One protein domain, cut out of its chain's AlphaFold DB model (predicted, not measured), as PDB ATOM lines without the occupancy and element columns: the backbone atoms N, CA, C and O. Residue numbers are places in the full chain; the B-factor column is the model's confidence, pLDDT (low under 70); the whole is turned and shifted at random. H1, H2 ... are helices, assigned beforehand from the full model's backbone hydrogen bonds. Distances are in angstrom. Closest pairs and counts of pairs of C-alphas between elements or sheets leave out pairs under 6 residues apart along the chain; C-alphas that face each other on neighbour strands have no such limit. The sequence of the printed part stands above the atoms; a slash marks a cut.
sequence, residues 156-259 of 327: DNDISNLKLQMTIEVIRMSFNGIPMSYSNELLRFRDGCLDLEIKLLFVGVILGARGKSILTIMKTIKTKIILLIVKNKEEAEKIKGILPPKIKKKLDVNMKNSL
ATOM      1  N   ASP A 156      -2.666 -32.890 -82.884       49.47
ATOM      2  CA  ASP A 156      -1.903 -34.137 -83.024       49.47
ATOM      3  C   ASP A 156      -0.685 -34.199 -82.082       49.47
ATOM      4  O   ASP A 156      -0.274 -35.282 -81.660       49.47
ATOM      5  N   ASN A 157      -0.134 -33.041 -81.705       59.72
ATOM      6  CA  ASN A 157       1.078 -32.930 -80.886       59.72
ATOM      7  C   ASN A 157       0.785 -32.528 -79.427       59.72
ATOM      8  O   ASN A 157       1.531 -32.876 -78.515       59.72
ATOM      9  N   ASP A 158      -0.324 -31.826 -79.188       54.03
ATOM     10  CA  ASP A 158      -0.726 -31.349 -77.863       54.03
ATOM     11  C   ASP A 158      -1.618 -32.350 -77.116       54.03
ATOM     12  O   ASP A 158      -1.704 -32.297 -75.888       54.03
ATOM     13  N   ILE A 159      -2.250 -33.310 -77.805       48.16
ATOM     14  CA  ILE A 159      -2.992 -34.399 -77.142       48.16
ATOM     15  C   ILE A 159      -2.047 -35.356 -76.396       48.16
ATOM     16  O   ILE A 159      -2.420 -35.927 -75.370       48.16
ATOM     17  N   SER A 160      -0.801 -35.483 -76.852       52.53
ATOM     18  CA  SER A 160       0.270 -36.229 -76.177       52.53
ATOM     19  C   SER A 160       0.951 -35.430 -75.053       52.53
ATOM     20  O   SER A 160       1.840 -35.951 -74.374       52.53
ATOM     21  N   ASN A 161       0.505 -34.197 -74.782       66.56
ATOM     22  CA  ASN A 161       0.996 -33.391 -73.671       66.56
ATOM     23  C   ASN A 161       0.640 -34.049 -72.327       66.56
ATOM     24  O   ASN A 161      -0.531 -34.273 -72.007       66.56
ATOM     25  N   LEU A 162       1.658 -34.305 -71.502       52.03
ATOM     26  CA  LEU A 162       1.528 -34.931 -70.182       52.03
ATOM     27  C   LEU A 162       0.513 -34.206 -69.277       52.03
ATOM     28  O   LEU A 162      -0.160 -34.846 -68.471       52.03
ATOM     29  N   LYS A 163       0.340 -32.883 -69.433       51.75
ATOM     30  CA  LYS A 163      -0.680 -32.110 -68.702       51.75
ATOM     31  C   LYS A 163      -2.101 -32.475 -69.127       51.75
ATOM     32  O   LYS A 163      -2.984 -32.544 -68.273       51.75
ATOM     33  N   LEU A 164      -2.328 -32.740 -70.414       56.88
ATOM     34  CA  LEU A 164      -3.628 -33.177 -70.918       56.88
ATOM     35  C   LEU A 164      -3.910 -34.627 -70.509       56.88
ATOM     36  O   LEU A 164      -5.013 -34.910 -70.051       56.88
ATOM     37  N   GLN A 165      -2.911 -35.513 -70.562       58.53
ATOM     38  CA  GLN A 165      -3.037 -36.875 -70.028       58.53
ATOM     39  C   GLN A 165      -3.346 -36.886 -68.530       58.53
ATOM     40  O   GLN A 165      -4.275 -37.572 -68.108       58.53
ATOM     41  N   MET A 166      -2.631 -36.090 -67.728       56.28
ATOM     42  CA  MET A 166      -2.948 -35.947 -66.306       56.28
ATOM     43  C   MET A 166      -4.330 -35.336 -66.098       56.28
ATOM     44  O   MET A 166      -5.020 -35.738 -65.176       56.28
ATOM     45  N   THR A 167      -4.782 -34.431 -66.966       55.78
ATOM     46  CA  THR A 167      -6.151 -33.899 -66.902       55.78
ATOM     47  C   THR A 167      -7.183 -34.984 -67.214       55.78
ATOM     48  O   THR A 167      -8.178 -35.089 -66.506       55.78
ATOM     49  N   ILE A 168      -6.943 -35.832 -68.216       64.00
ATOM     50  CA  ILE A 168      -7.803 -36.974 -68.555       64.00
ATOM     51  C   ILE A 168      -7.848 -37.983 -67.398       64.00
ATOM     52  O   ILE A 168      -8.937 -38.420 -67.033       64.00
ATOM     53  N   GLU A 169      -6.714 -38.306 -66.770       62.91
ATOM     54  CA  GLU A 169      -6.674 -39.191 -65.596       62.91
ATOM     55  C   GLU A 169      -7.287 -38.543 -64.351       62.91
ATOM     56  O   GLU A 169      -8.057 -39.195 -63.658       62.91
ATOM     57  N   VAL A 170      -7.059 -37.253 -64.089       59.00
ATOM     58  CA  VAL A 170      -7.713 -36.511 -62.995       59.00
ATOM     59  C   VAL A 170      -9.221 -36.480 -63.197       59.00
ATOM     60  O   VAL A 170      -9.972 -36.651 -62.239       59.00
ATOM     61  N   ILE A 171      -9.688 -36.316 -64.433       59.88
ATOM     62  CA  ILE A 171     -11.106 -36.411 -64.771       59.88
ATOM     63  C   ILE A 171     -11.596 -37.840 -64.529       59.88
ATOM     64  O   ILE A 171     -12.582 -38.022 -63.818       59.88
ATOM     65  N   ARG A 172     -10.878 -38.859 -65.012       64.88
ATOM     66  CA  ARG A 172     -11.200 -40.275 -64.780       64.88
ATOM     67  C   ARG A 172     -11.294 -40.602 -63.284       64.88
ATOM     68  O   ARG A 172     -12.250 -41.239 -62.858       64.88
ATOM     69  N   MET A 173     -10.373 -40.083 -62.475       54.12
ATOM     70  CA  MET A 173     -10.364 -40.202 -61.014       54.12
ATOM     71  C   MET A 173     -11.488 -39.399 -60.349       54.12
ATOM     72  O   MET A 173     -12.099 -39.883 -59.400       54.12
ATOM     73  N   SER A 174     -11.822 -38.216 -60.867       53.12
ATOM     74  CA  SER A 174     -12.940 -37.394 -60.378       53.12
ATOM     75  C   SER A 174     -14.293 -38.068 -60.622       53.12
ATOM     76  O   SER A 174     -15.225 -37.890 -59.839       53.12
ATOM     77  N   PHE A 175     -14.397 -38.886 -61.672       54.72
ATOM     78  CA  PHE A 175     -15.565 -39.723 -61.945       54.72
ATOM     79  C   PHE A 175     -15.597 -41.018 -61.114       54.72
ATOM     80  O   PHE A 175     -16.676 -41.571 -60.906       54.72
ATOM     81  N   ASN A 176     -14.465 -41.462 -60.556       49.28
ATOM     82  CA  ASN A 176     -14.402 -42.644 -59.685       49.28
ATOM     83  C   ASN A 176     -15.000 -42.409 -58.283       49.28
ATOM     84  O   ASN A 176     -15.285 -43.374 -57.580       49.28
ATOM     85  N   GLY A 177     -15.215 -41.148 -57.885       40.06
ATOM     86  CA  GLY A 177     -15.918 -40.779 -56.649       40.06
ATOM     87  C   GLY A 177     -17.442 -40.678 -56.788       40.06
ATOM     88  O   GLY A 177     -18.130 -40.440 -55.797       40.06
ATOM     89  N   ILE A 178     -17.990 -40.843 -57.997       44.34
ATOM     90  CA  ILE A 178     -19.441 -40.907 -58.193       44.34
ATOM     91  C   ILE A 178     -19.910 -42.299 -57.737       44.34
ATOM     92  O   ILE A 178     -19.314 -43.291 -58.163       44.34
ATOM     93  N   PRO A 179     -20.945 -42.409 -56.876       37.00
ATOM     94  CA  PRO A 179     -21.400 -43.690 -56.341       37.00
ATOM     95  C   PRO A 179     -21.601 -44.728 -57.450       37.00
ATOM     96  O   PRO A 179     -22.104 -44.415 -58.532       37.00
ATOM     97  N   MET A 180     -21.192 -45.971 -57.166       34.44
ATOM     98  CA  MET A 180     -21.000 -47.067 -58.134       34.44
ATOM     99  C   MET A 180     -22.248 -47.438 -58.973       34.44
ATOM    100  O   MET A 180     -22.159 -48.227 -59.918       34.44
ATOM    101  N   SER A 181     -23.408 -46.860 -58.647       38.69
ATOM    102  CA  SER A 181     -24.644 -46.928 -59.427       38.69
ATOM    103  C   SER A 181     -24.591 -46.134 -60.737       38.69
ATOM    104  O   SER A 181     -25.273 -46.514 -61.679       38.69
ATOM    105  N   TYR A 182     -23.771 -45.078 -60.834       38.31
ATOM    106  CA  TYR A 182     -23.685 -44.217 -62.026       38.31
ATOM    107  C   TYR A 182     -22.448 -44.489 -62.888       38.31
ATOM    108  O   TYR A 182     -22.483 -44.313 -64.106       38.31
ATOM    109  N   SER A 183     -21.351 -44.959 -62.287       40.88
ATOM    110  CA  SER A 183     -20.112 -45.262 -63.015       40.88
ATOM    111  C   SER A 183     -20.277 -46.440 -63.978       40.88
ATOM    112  O   SER A 183     -19.704 -46.426 -65.063       40.88
ATOM    113  N   ASN A 184     -21.138 -47.409 -63.652       34.22
ATOM    114  CA  ASN A 184     -21.485 -48.498 -64.562       34.22
ATOM    115  C   ASN A 184     -22.338 -48.046 -65.761       34.22
ATOM    116  O   ASN A 184     -22.237 -48.677 -66.805       34.22
ATOM    117  N   GLU A 185     -23.127 -46.972 -65.668       42.62
ATOM    118  CA  GLU A 185     -23.860 -46.411 -66.820       42.62
ATOM    119  C   GLU A 185     -22.966 -45.514 -67.685       42.62
ATOM    120  O   GLU A 185     -23.015 -45.607 -68.910       42.62
ATOM    121  N   LEU A 186     -22.081 -44.720 -67.070       37.50
ATOM    122  CA  LEU A 186     -21.126 -43.870 -67.791       37.50
ATOM    123  C   LEU A 186     -20.029 -44.675 -68.518       37.50
ATOM    124  O   LEU A 186     -19.594 -44.260 -69.589       37.50
ATOM    125  N   LEU A 187     -19.608 -45.833 -67.984       38.34
ATOM    126  CA  LEU A 187     -18.608 -46.721 -68.611       38.34
ATOM    127  C   LEU A 187     -19.201 -47.853 -69.473       38.34
ATOM    128  O   LEU A 187     -18.472 -48.415 -70.292       38.34
ATOM    129  N   ARG A 188     -20.495 -48.198 -69.342       42.09
ATOM    130  CA  ARG A 188     -21.172 -49.149 -70.259       42.09
ATOM    131  C   ARG A 188     -21.746 -48.494 -71.511       42.09
ATOM    132  O   ARG A 188     -22.225 -49.210 -72.385       42.09
ATOM    133  N   PHE A 189     -21.621 -47.178 -71.668       40.44
ATOM    134  CA  PHE A 189     -21.930 -46.472 -72.915       40.44
ATOM    135  C   PHE A 189     -20.828 -46.664 -73.980       40.44
ATOM    136  O   PHE A 189     -20.328 -45.725 -74.592       40.44
ATOM    137  N   ARG A 190     -20.422 -47.923 -74.182       39.03
ATOM    138  CA  ARG A 190     -19.289 -48.363 -75.009       39.03
ATOM    139  C   ARG A 190     -19.685 -48.693 -76.455       39.03
ATOM    140  O   ARG A 190     -18.950 -49.409 -77.123       39.03
ATOM    141  N   ASP A 191     -20.809 -48.158 -76.930       41.31
ATOM    142  CA  ASP A 191     -21.313 -48.364 -78.293       41.31
ATOM    143  C   ASP A 191     -21.442 -47.014 -79.027       41.31
ATOM    144  O   ASP A 191     -22.527 -46.470 -79.210       41.31
ATOM    145  N   GLY A 192     -20.291 -46.449 -79.414       47.78
ATOM    146  CA  GLY A 192     -20.073 -45.576 -80.584       47.78
ATOM    147  C   GLY A 192     -20.729 -44.185 -80.674       47.78
ATOM    148  O   GLY A 192     -20.112 -43.290 -81.242       47.78
ATOM    149  N   CYS A 193     -21.938 -43.960 -80.151       48.91
ATOM    150  CA  CYS A 193     -22.695 -42.721 -80.404       48.91
ATOM    151  C   CYS A 193     -22.355 -41.570 -79.447       48.91
ATOM    152  O   CYS A 193     -22.142 -40.452 -79.905       48.91
ATOM    153  N   LEU A 194     -22.236 -41.819 -78.137       56.03
ATOM    154  CA  LEU A 194     -21.863 -40.756 -77.186       56.03
ATOM    155  C   LEU A 194     -20.368 -40.423 -77.210       56.03
ATOM    156  O   LEU A 194     -19.967 -39.355 -76.757       56.03
ATOM    157  N   ASP A 195     -19.541 -41.315 -77.752       71.69
ATOM    158  CA  ASP A 195     -18.089 -41.148 -77.756       71.69
ATOM    159  C   ASP A 195     -17.669 -39.928 -78.594       71.69
ATOM    160  O   ASP A 195     -16.798 -39.164 -78.184       71.69
ATOM    161  N   LEU A 196     -18.342 -39.672 -79.723       75.81
ATOM    162  CA  LEU A 196     -18.035 -38.516 -80.568       75.81
ATOM    163  C   LEU A 196     -18.515 -37.196 -79.948       75.81
ATOM    164  O   LEU A 196     -17.769 -36.219 -79.955       75.81
ATOM    165  N   GLU A 197     -19.719 -37.162 -79.372       80.25
ATOM    166  CA  GLU A 197     -20.249 -35.954 -78.724       80.25
ATOM    167  C   GLU A 197     -19.442 -35.573 -77.485       80.25
ATOM    168  O   GLU A 197     -19.101 -34.404 -77.311       80.25
ATOM    169  N   ILE A 198     -19.066 -36.550 -76.655       80.88
ATOM    170  CA  ILE A 198     -18.250 -36.309 -75.460       80.88
ATOM    171  C   ILE A 198     -16.842 -35.844 -75.857       80.88
ATOM    172  O   ILE A 198     -16.328 -34.888 -75.271       80.88
ATOM    173  N   LYS A 199     -16.232 -36.450 -76.886       84.62
ATOM    174  CA  LYS A 199     -14.927 -36.013 -77.415       84.62
ATOM    175  C   LYS A 199     -14.980 -34.589 -77.970       84.62
ATOM    176  O   LYS A 199     -14.117 -33.778 -77.638       84.62
ATOM    177  N   LEU A 200     -16.005 -34.258 -78.756       85.81
ATOM    178  CA  LEU A 200     -16.200 -32.907 -79.293       85.81
ATOM    179  C   LEU A 200     -16.472 -31.884 -78.187       85.81
ATOM    180  O   LEU A 200     -15.963 -30.764 -78.241       85.81
ATOM    181  N   LEU A 201     -17.219 -32.273 -77.154       87.44
ATOM    182  CA  LEU A 201     -17.477 -31.434 -75.988       87.44
ATOM    183  C   LEU A 201     -16.178 -31.138 -75.235       87.44
ATOM    184  O   LEU A 201     -15.951 -29.994 -74.846       87.44
ATOM    185  N   PHE A 202     -15.298 -32.129 -75.095       86.00
ATOM    186  CA  PHE A 202     -14.000 -31.953 -74.452       86.00
ATOM    187  C   PHE A 202     -13.093 -30.999 -75.238       86.00
ATOM    188  O   PHE A 202     -12.604 -30.018 -74.676       86.00
ATOM    189  N   VAL A 203     -12.945 -31.218 -76.549       90.94
ATOM    190  CA  VAL A 203     -12.151 -30.343 -77.430       90.94
ATOM    191  C   VAL A 203     -12.705 -28.916 -77.423       90.94
ATOM    192  O   VAL A 203     -11.954 -27.963 -77.222       90.94
ATOM    193  N   GLY A 204     -14.023 -28.753 -77.555       91.50
ATOM    194  CA  GLY A 204     -14.665 -27.440 -77.548       91.50
ATOM    195  C   GLY A 204     -14.521 -26.702 -76.214       91.50
ATOM    196  O   GLY A 204     -14.326 -25.486 -76.203       91.50
ATOM    197  N   VAL A 205     -14.579 -27.411 -75.082       89.31
ATOM    198  CA  VAL A 205     -14.385 -26.798 -73.756       89.31
ATOM    199  C   VAL A 205     -12.928 -26.411 -73.522       89.31
ATOM    200  O   VAL A 205     -12.693 -25.326 -72.999       89.31
ATOM    201  N   ILE A 206     -11.961 -27.229 -73.944       88.38
ATOM    202  CA  ILE A 206     -10.533 -26.889 -73.831       88.38
ATOM    203  C   ILE A 206     -10.201 -25.666 -74.686       88.38
ATOM    204  O   ILE A 206      -9.581 -24.721 -74.199       88.38
ATOM    205  N   LEU A 207     -10.662 -25.646 -75.939       91.06
ATOM    206  CA  LEU A 207     -10.430 -24.521 -76.844       91.06
ATOM    207  C   LEU A 207     -11.115 -23.241 -76.350       91.06
ATOM    208  O   LEU A 207     -10.493 -22.181 -76.333       91.06
ATOM    209  N   GLY A 208     -12.359 -23.338 -75.874       90.56
ATOM    210  CA  GLY A 208     -13.112 -22.206 -75.320       90.56
ATOM    211  C   GLY A 208     -12.658 -21.755 -73.927       90.56
ATOM    212  O   GLY A 208     -13.211 -20.797 -73.370       90.56
ATOM    213  N   ALA A 209     -11.687 -22.448 -73.334       89.38
ATOM    214  CA  ALA A 209     -11.147 -22.128 -72.025       89.38
ATOM    215  C   ALA A 209      -9.670 -21.730 -72.030       89.38
ATOM    216  O   ALA A 209      -9.062 -21.633 -70.963       89.38
ATOM    217  N   ARG A 210      -9.109 -21.419 -73.205       90.44
ATOM    218  CA  ARG A 210      -7.816 -20.731 -73.292       90.44
ATOM    219  C   ARG A 210      -7.849 -19.466 -72.424       90.44
ATOM    220  O   ARG A 210      -8.780 -18.672 -72.520       90.44
ATOM    221  N   GLY A 211      -6.868 -19.332 -71.531       93.56
ATOM    222  CA  GLY A 211      -6.765 -18.219 -70.578       93.56
ATOM    223  C   GLY A 211      -7.626 -18.334 -69.309       93.56
ATOM    224  O   GLY A 211      -7.564 -17.446 -68.466       93.56
ATOM    225  N   LYS A 212      -8.412 -19.406 -69.128       95.44
ATOM    226  CA  LYS A 212      -9.208 -19.624 -67.905       95.44
ATOM    227  C   LYS A 212      -8.475 -20.531 -66.920       95.44
ATOM    228  O   LYS A 212      -7.708 -21.410 -67.308       95.44
ATOM    229  N   SER A 213      -8.761 -20.353 -65.628       95.31
ATOM    230  CA  SER A 213      -8.236 -21.240 -64.586       95.31
ATOM    231  C   SER A 213      -8.722 -22.681 -64.791       95.31
ATOM    232  O   SER A 213      -9.872 -22.901 -65.178       95.31
ATOM    233  N   ILE A 214      -7.881 -23.668 -64.469       90.19
ATOM    234  CA  ILE A 214      -8.222 -25.103 -64.540       90.19
ATOM    235  C   ILE A 214      -9.520 -25.415 -63.780       90.19
ATOM    236  O   ILE A 214     -10.342 -26.201 -64.254       90.19
ATOM    237  N   LEU A 215      -9.754 -24.746 -62.645       92.62
ATOM    238  CA  LEU A 215     -10.972 -24.913 -61.853       92.62
ATOM    239  C   LEU A 215     -12.229 -24.515 -62.645       92.62
ATOM    240  O   LEU A 215     -13.235 -25.224 -62.618       92.62
ATOM    241  N   THR A 216     -12.159 -23.421 -63.406       92.88
ATOM    242  CA  THR A 216     -13.240 -22.977 -64.298       92.88
ATOM    243  C   THR A 216     -13.500 -23.995 -65.411       92.88
ATOM    244  O   THR A 216     -14.660 -24.269 -65.734       92.88
ATOM    245  N   ILE A 217     -12.442 -24.592 -65.970       92.56
ATOM    246  CA  ILE A 217     -12.550 -25.639 -67.001       92.56
ATOM    247  C   ILE A 217     -13.276 -26.857 -66.431       92.56
ATOM    248  O   ILE A 217     -14.275 -27.296 -66.998       92.56
ATOM    249  N   MET A 218     -12.843 -27.350 -65.269       91.44
ATOM    250  CA  MET A 218     -13.473 -28.490 -64.600       91.44
ATOM    251  C   MET A 218     -14.939 -28.219 -64.252       91.44
ATOM    252  O   MET A 218     -15.792 -29.072 -64.507       91.44
ATOM    253  N   LYS A 219     -15.254 -27.025 -63.730       93.94
ATOM    254  CA  LYS A 219     -16.637 -26.619 -63.434       93.94
ATOM    255  C   LYS A 219     -17.502 -26.658 -64.698       93.94
ATOM    256  O   LYS A 219     -18.585 -27.231 -64.663       93.94
ATOM    257  N   THR A 220     -16.982 -26.149 -65.817       93.75
ATOM    258  CA  THR A 220     -17.673 -26.130 -67.119       93.75
ATOM    259  C   THR A 220     -17.891 -27.534 -67.690       93.75
ATOM    260  O   THR A 220     -18.958 -27.828 -68.229       93.75
ATOM    261  N   ILE A 221     -16.897 -28.419 -67.575       92.62
ATOM    262  CA  ILE A 221     -17.022 -29.820 -68.007       92.62
ATOM    263  C   ILE A 221     -18.108 -30.517 -67.183       92.62
ATOM    264  O   ILE A 221     -19.002 -31.144 -67.752       92.62
ATOM    265  N   LYS A 222     -18.075 -30.358 -65.853       93.00
ATOM    266  CA  LYS A 222     -19.048 -30.974 -64.943       93.00
ATOM    267  C   LYS A 222     -20.477 -30.519 -65.250       93.00
ATOM    268  O   LYS A 222     -21.357 -31.365 -65.382       93.00
ATOM    269  N   THR A 223     -20.709 -29.216 -65.420       95.50
ATOM    270  CA  THR A 223     -22.045 -28.686 -65.741       95.50
ATOM    271  C   THR A 223     -22.544 -29.171 -67.099       95.50
ATOM    272  O   THR A 223     -23.703 -29.560 -67.214       95.50
ATOM    273  N   LYS A 224     -21.679 -29.214 -68.119       92.06
ATOM    274  CA  LYS A 224     -22.064 -29.695 -69.451       92.06
ATOM    275  C   LYS A 224     -22.385 -31.188 -69.475       92.06
ATOM    276  O   LYS A 224     -23.342 -31.574 -70.137       92.06
ATOM    277  N   ILE A 225     -21.637 -32.016 -68.744       91.94
ATOM    278  CA  ILE A 225     -21.920 -33.456 -68.634       91.94
ATOM    279  C   ILE A 225     -23.264 -33.686 -67.935       91.94
ATOM    280  O   ILE A 225     -24.076 -34.462 -68.431       91.94
ATOM    281  N   ILE A 226     -23.534 -32.975 -66.835       94.38
ATOM    282  CA  ILE A 226     -24.829 -33.055 -66.140       94.38
ATOM    283  C   ILE A 226     -25.969 -32.654 -67.083       94.38
ATOM    284  O   ILE A 226     -26.955 -33.381 -67.188       94.38
ATOM    285  N   LEU A 227     -25.819 -31.546 -67.817       93.12
ATOM    286  CA  LEU A 227     -26.830 -31.079 -68.767       93.12
ATOM    287  C   LEU A 227     -27.100 -32.108 -69.875       93.12
ATOM    288  O   LEU A 227     -28.253 -32.342 -70.231       93.12
ATOM    289  N   LEU A 228     -26.052 -32.756 -70.388       89.19
ATOM    290  CA  LEU A 228     -26.164 -33.775 -71.432       89.19
ATOM    291  C   LEU A 228     -26.882 -35.035 -70.923       89.19
ATOM    292  O   LEU A 228     -27.737 -35.578 -71.615       89.19
ATOM    293  N   ILE A 229     -26.607 -35.452 -69.683       90.12
ATOM    294  CA  ILE A 229     -27.310 -36.570 -69.032       90.12
ATOM    295  C   ILE A 229     -28.796 -36.241 -68.837       90.12
ATOM    296  O   ILE A 229     -29.650 -37.071 -69.154       90.12
ATOM    297  N   VAL A 230     -29.119 -35.039 -68.349       92.69
ATOM    298  CA  VAL A 230     -30.511 -34.601 -68.141       92.69
ATOM    299  C   VAL A 230     -31.264 -34.547 -69.469       92.69
ATOM    300  O   VAL A 230     -32.361 -35.097 -69.564       92.69
ATOM    301  N   LYS A 231     -30.647 -33.978 -70.511       92.38
ATOM    302  CA  LYS A 231     -31.226 -33.915 -71.857       92.38
ATOM    303  C   LYS A 231     -31.494 -35.311 -72.428       92.38
ATOM    304  O   LYS A 231     -32.601 -35.585 -72.886       92.38
ATOM    305  N   ASN A 232     -30.519 -36.216 -72.342       86.94
ATOM    306  CA  ASN A 232     -30.667 -37.582 -72.849       86.94
ATOM    307  C   ASN A 232     -31.737 -38.369 -72.081       86.94
ATOM    308  O   ASN A 232     -32.462 -39.168 -72.675       86.94
ATOM    309  N   LYS A 233     -31.878 -38.129 -70.771       89.88
ATOM    310  CA  LYS A 233     -32.951 -38.722 -69.966       89.88
ATOM    311  C   LYS A 233     -34.327 -38.226 -70.414       89.88
ATOM    312  O   LYS A 233     -35.238 -39.037 -70.567       89.88
ATOM    313  N   GLU A 234     -34.474 -36.927 -70.655       92.00
ATOM    314  CA  GLU A 234     -35.729 -36.338 -71.128       92.00
ATOM    315  C   GLU A 234     -36.119 -36.872 -72.518       92.00
ATOM    316  O   GLU A 234     -37.269 -37.258 -72.742       92.00
ATOM    317  N   GLU A 235     -35.163 -36.965 -73.447       87.94
ATOM    318  CA  GLU A 235     -35.393 -37.555 -74.772       87.94
ATOM    319  C   GLU A 235     -35.768 -39.042 -74.679       87.94
ATOM    320  O   GLU A 235     -36.712 -39.490 -75.339       87.94
ATOM    321  N   ALA A 236     -35.111 -39.804 -73.800       82.56
ATOM    322  CA  ALA A 236     -35.451 -41.204 -73.561       82.56
ATOM    323  C   ALA A 236     -36.871 -41.372 -72.987       82.56
ATOM    324  O   ALA A 236     -37.596 -42.289 -73.387       82.56
ATOM    325  N   GLU A 237     -37.305 -40.487 -72.085       85.88
ATOM    326  CA  GLU A 237     -38.665 -40.497 -71.537       85.88
ATOM    327  C   GLU A 237     -39.720 -40.139 -72.596       85.88
ATOM    328  O   GLU A 237     -40.757 -40.813 -72.667       85.88
ATOM    329  N   LYS A 238     -39.429 -39.185 -73.492       91.19
ATOM    330  CA  LYS A 238     -40.287 -38.866 -74.652       91.19
ATOM    331  C   LYS A 238     -40.445 -40.073 -75.581       91.19
ATOM    332  O   LYS A 238     -41.567 -40.438 -75.937       91.19
ATOM    333  N   ILE A 239     -39.349 -40.757 -75.914       83.62
ATOM    334  CA  ILE A 239     -39.375 -41.946 -76.785       83.62
ATOM    335  C   ILE A 239     -40.117 -43.114 -76.111       83.62
ATOM    336  O   ILE A 239     -40.881 -43.835 -76.763       83.62
ATOM    337  N   LYS A 240     -39.976 -43.278 -74.789       78.88
ATOM    338  CA  LYS A 240     -40.675 -44.315 -74.005       78.88
ATOM    339  C   LYS A 240     -42.201 -44.162 -74.022       78.88
ATOM    340  O   LYS A 240     -42.897 -45.162 -73.813       78.88
ATOM    341  N   GLY A 241     -42.710 -42.949 -74.255       82.12
ATOM    342  CA  GLY A 241     -44.135 -42.664 -74.433       82.12
ATOM    343  C   GLY A 241     -44.685 -43.052 -75.811       82.12
ATOM    344  O   GLY A 241     -45.852 -43.416 -75.914       82.12
ATOM    345  N   ILE A 242     -43.846 -43.039 -76.851       86.56
ATOM    346  CA  ILE A 242     -44.254 -43.278 -78.250       86.56
ATOM    347  C   ILE A 242     -44.211 -44.778 -78.611       86.56
ATOM    348  O   ILE A 242     -44.891 -45.232 -79.531       86.56
ATOM    349  N   LEU A 243     -43.438 -45.583 -77.876       79.31
ATOM    350  CA  LEU A 243     -43.263 -47.011 -78.156       79.31
ATOM    351  C   LEU A 243     -44.529 -47.849 -77.870       79.31
ATOM    352  O   LEU A 243     -45.027 -47.853 -76.740       79.31
ATOM    353  N   PRO A 244     -44.993 -48.672 -78.836       88.00
ATOM    354  CA  PRO A 244     -46.117 -49.579 -78.636       88.00
ATOM    355  C   PRO A 244     -45.908 -50.528 -77.440       88.00
ATOM    356  O   PRO A 244     -44.826 -51.120 -77.303       88.00
ATOM    357  N   PRO A 245     -46.946 -50.791 -76.618       84.81
ATOM    358  CA  PRO A 245     -46.829 -51.614 -75.408       84.81
ATOM    359  C   PRO A 245     -46.231 -53.012 -75.640       84.81
ATOM    360  O   PRO A 245     -45.514 -53.536 -74.785       84.81
ATOM    361  N   LYS A 246     -46.485 -53.615 -76.813       86.75
ATOM    362  CA  LYS A 246     -45.965 -54.942 -77.188       86.75
ATOM    363  C   LYS A 246     -44.443 -54.956 -77.387       86.75
ATOM    364  O   LYS A 246     -43.797 -55.924 -76.994       86.75
ATOM    365  N   ILE A 247     -43.872 -53.897 -77.964       86.19
ATOM    366  CA  ILE A 247     -42.420 -53.777 -78.193       86.19
ATOM    367  C   ILE A 247     -41.724 -53.424 -76.877       86.19
ATOM    368  O   ILE A 247     -40.710 -54.029 -76.533       86.19
ATOM    369  N   LYS A 248     -42.340 -52.536 -76.088       85.25
ATOM    370  CA  LYS A 248     -41.862 -52.150 -74.756       85.25
ATOM    371  C   LYS A 248     -41.686 -53.356 -73.829       85.25
ATOM    372  O   LYS A 248     -40.629 -53.495 -73.227       85.25
ATOM    373  N   LYS A 249     -42.673 -54.266 -73.766       89.94
ATOM    374  CA  LYS A 249     -42.564 -55.500 -72.963       89.94
ATOM    375  C   LYS A 249     -41.386 -56.380 -73.389       89.94
ATOM    376  O   LYS A 249     -40.672 -56.878 -72.528       89.94
ATOM    377  N   LYS A 250     -41.159 -56.564 -74.695       87.94
ATOM    378  CA  LYS A 250     -40.039 -57.383 -75.189       87.94
ATOM    379  C   LYS A 250     -38.681 -56.764 -74.859       87.94
ATOM    380  O   LYS A 250     -37.771 -57.487 -74.469       87.94
ATOM    381  N   LEU A 251     -38.556 -55.446 -74.989       82.25
ATOM    382  CA  LEU A 251     -37.303 -54.738 -74.738       82.25
ATOM    383  C   LEU A 251     -36.942 -54.737 -73.243       82.25
ATOM    384  O   LEU A 251     -35.796 -55.006 -72.892       82.25
ATOM    385  N   ASP A 252     -37.937 -54.551 -72.370       79.75
ATOM    386  CA  ASP A 252     -37.765 -54.562 -70.910       79.75
ATOM    387  C   ASP A 252     -37.352 -55.951 -70.384       79.75
ATOM    388  O   ASP A 252     -36.463 -56.066 -69.538       79.75
ATOM    389  N   VAL A 253     -37.939 -57.024 -70.934       88.12
ATOM    390  CA  VAL A 253     -37.530 -58.411 -70.639       88.12
ATOM    391  C   VAL A 253     -36.105 -58.676 -71.128       88.12
ATOM    392  O   VAL A 253     -35.315 -59.278 -70.404       88.12
ATOM    393  N   ASN A 254     -35.737 -58.186 -72.316       76.81
ATOM    394  CA  ASN A 254     -34.401 -58.406 -72.869       76.81
ATOM    395  C   ASN A 254     -33.310 -57.669 -72.072       76.81
ATOM    396  O   ASN A 254     -32.262 -58.245 -71.788       76.81
ATOM    397  N   MET A 255     -33.574 -56.432 -71.631       75.94
ATOM    398  CA  MET A 255     -32.672 -55.696 -70.735       75.94
ATOM    399  C   MET A 255     -32.512 -56.402 -69.383       75.94
ATOM    400  O   MET A 255     -31.389 -56.564 -68.914       75.94
ATOM    401  N   LYS A 256     -33.608 -56.877 -68.774       83.38
ATOM    402  CA  LYS A 256     -33.560 -57.620 -67.499       83.38
ATOM    403  C   LYS A 256     -32.783 -58.933 -67.611       83.38
ATOM    404  O   LYS A 256     -32.008 -59.250 -66.711       83.38
ATOM    405  N   ASN A 257     -32.959 -59.668 -68.709       74.62
ATOM    406  CA  ASN A 257     -32.232 -60.915 -68.963       74.62
ATOM    407  C   ASN A 257     -30.742 -60.653 -69.233       74.62
ATOM    408  O   ASN A 257     -29.890 -61.369 -68.708       74.62
ATOM    409  N   SER A 258     -30.423 -59.586 -69.973       69.56
ATOM    410  CA  SER A 258     -29.047 -59.140 -70.218       69.56
ATOM    411  C   SER A 258     -28.332 -58.713 -68.932       69.56
ATOM    412  O   SER A 258     -27.164 -59.038 -68.755       69.56
ATOM    413  N   LEU A 259     -29.036 -58.059 -68.001       64.31
ATOM    414  CA  LEU A 259     -28.470 -57.639 -66.716       64.31
ATOM    415  C   LEU A 259     -28.164 -58.822 -65.772       64.31
ATOM    416  O   LEU A 259     -27.313 -58.695 -64.894       64.31
TER     417      LEU A 259
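Overview. This is residues 156 to 259 of the 327 residues of an uncharacterized protein of Gossypium davidsonii (UniProt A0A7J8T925). The long helix H4 makes one side of a loose, open frame; H3 folds back beside its first part as a hairpin, and H5 turns off its far end, with residues 249 to 259 sticking out. H1 and H2 form another side. The printed part has 104 residues with five named helices, H1 to H5, no named strand, class all helix; it is loose, radius of gyration of the C-alphas 17.4 A, spanning 54 by 27 by 24 A.

Arrangement. H4, residues 214 to 242, touches H3, residues 193 to 207, through residues 217 to 221 and 202 to 206 alone; the closest C-alphas, of Val 205 and Ile 221, are 7.0 A apart, at a shallow tilt of 29 degrees, opposite ways. H5, residues 245 to 259, is close to H4 but not clearly touching; the closest C-alphas, Lys 240 and Lys 248, are 8.0 A apart. H1, residues 162 to 176, is near H4. H2, residues 180 to 188, is apart from H3 and H4. Every O i to N i+4 pair is within hydrogen-bond range in H1, 3 of 5 in H2, 10 of 11 in H3 and H5, 24 of 25 in H4.

Along the chain. H4 is 42.6 A from first to last C-alpha, H3 22.2 A. C-alpha 162 is at (1.528, -34.931, -70.182), C-alpha 259 at (-28.470, -57.639, -66.716).

Size, cuts and confidence. The printed part has no cut and no long link. Residues 156 to 194 and 258 to 259 have pLDDT under 70.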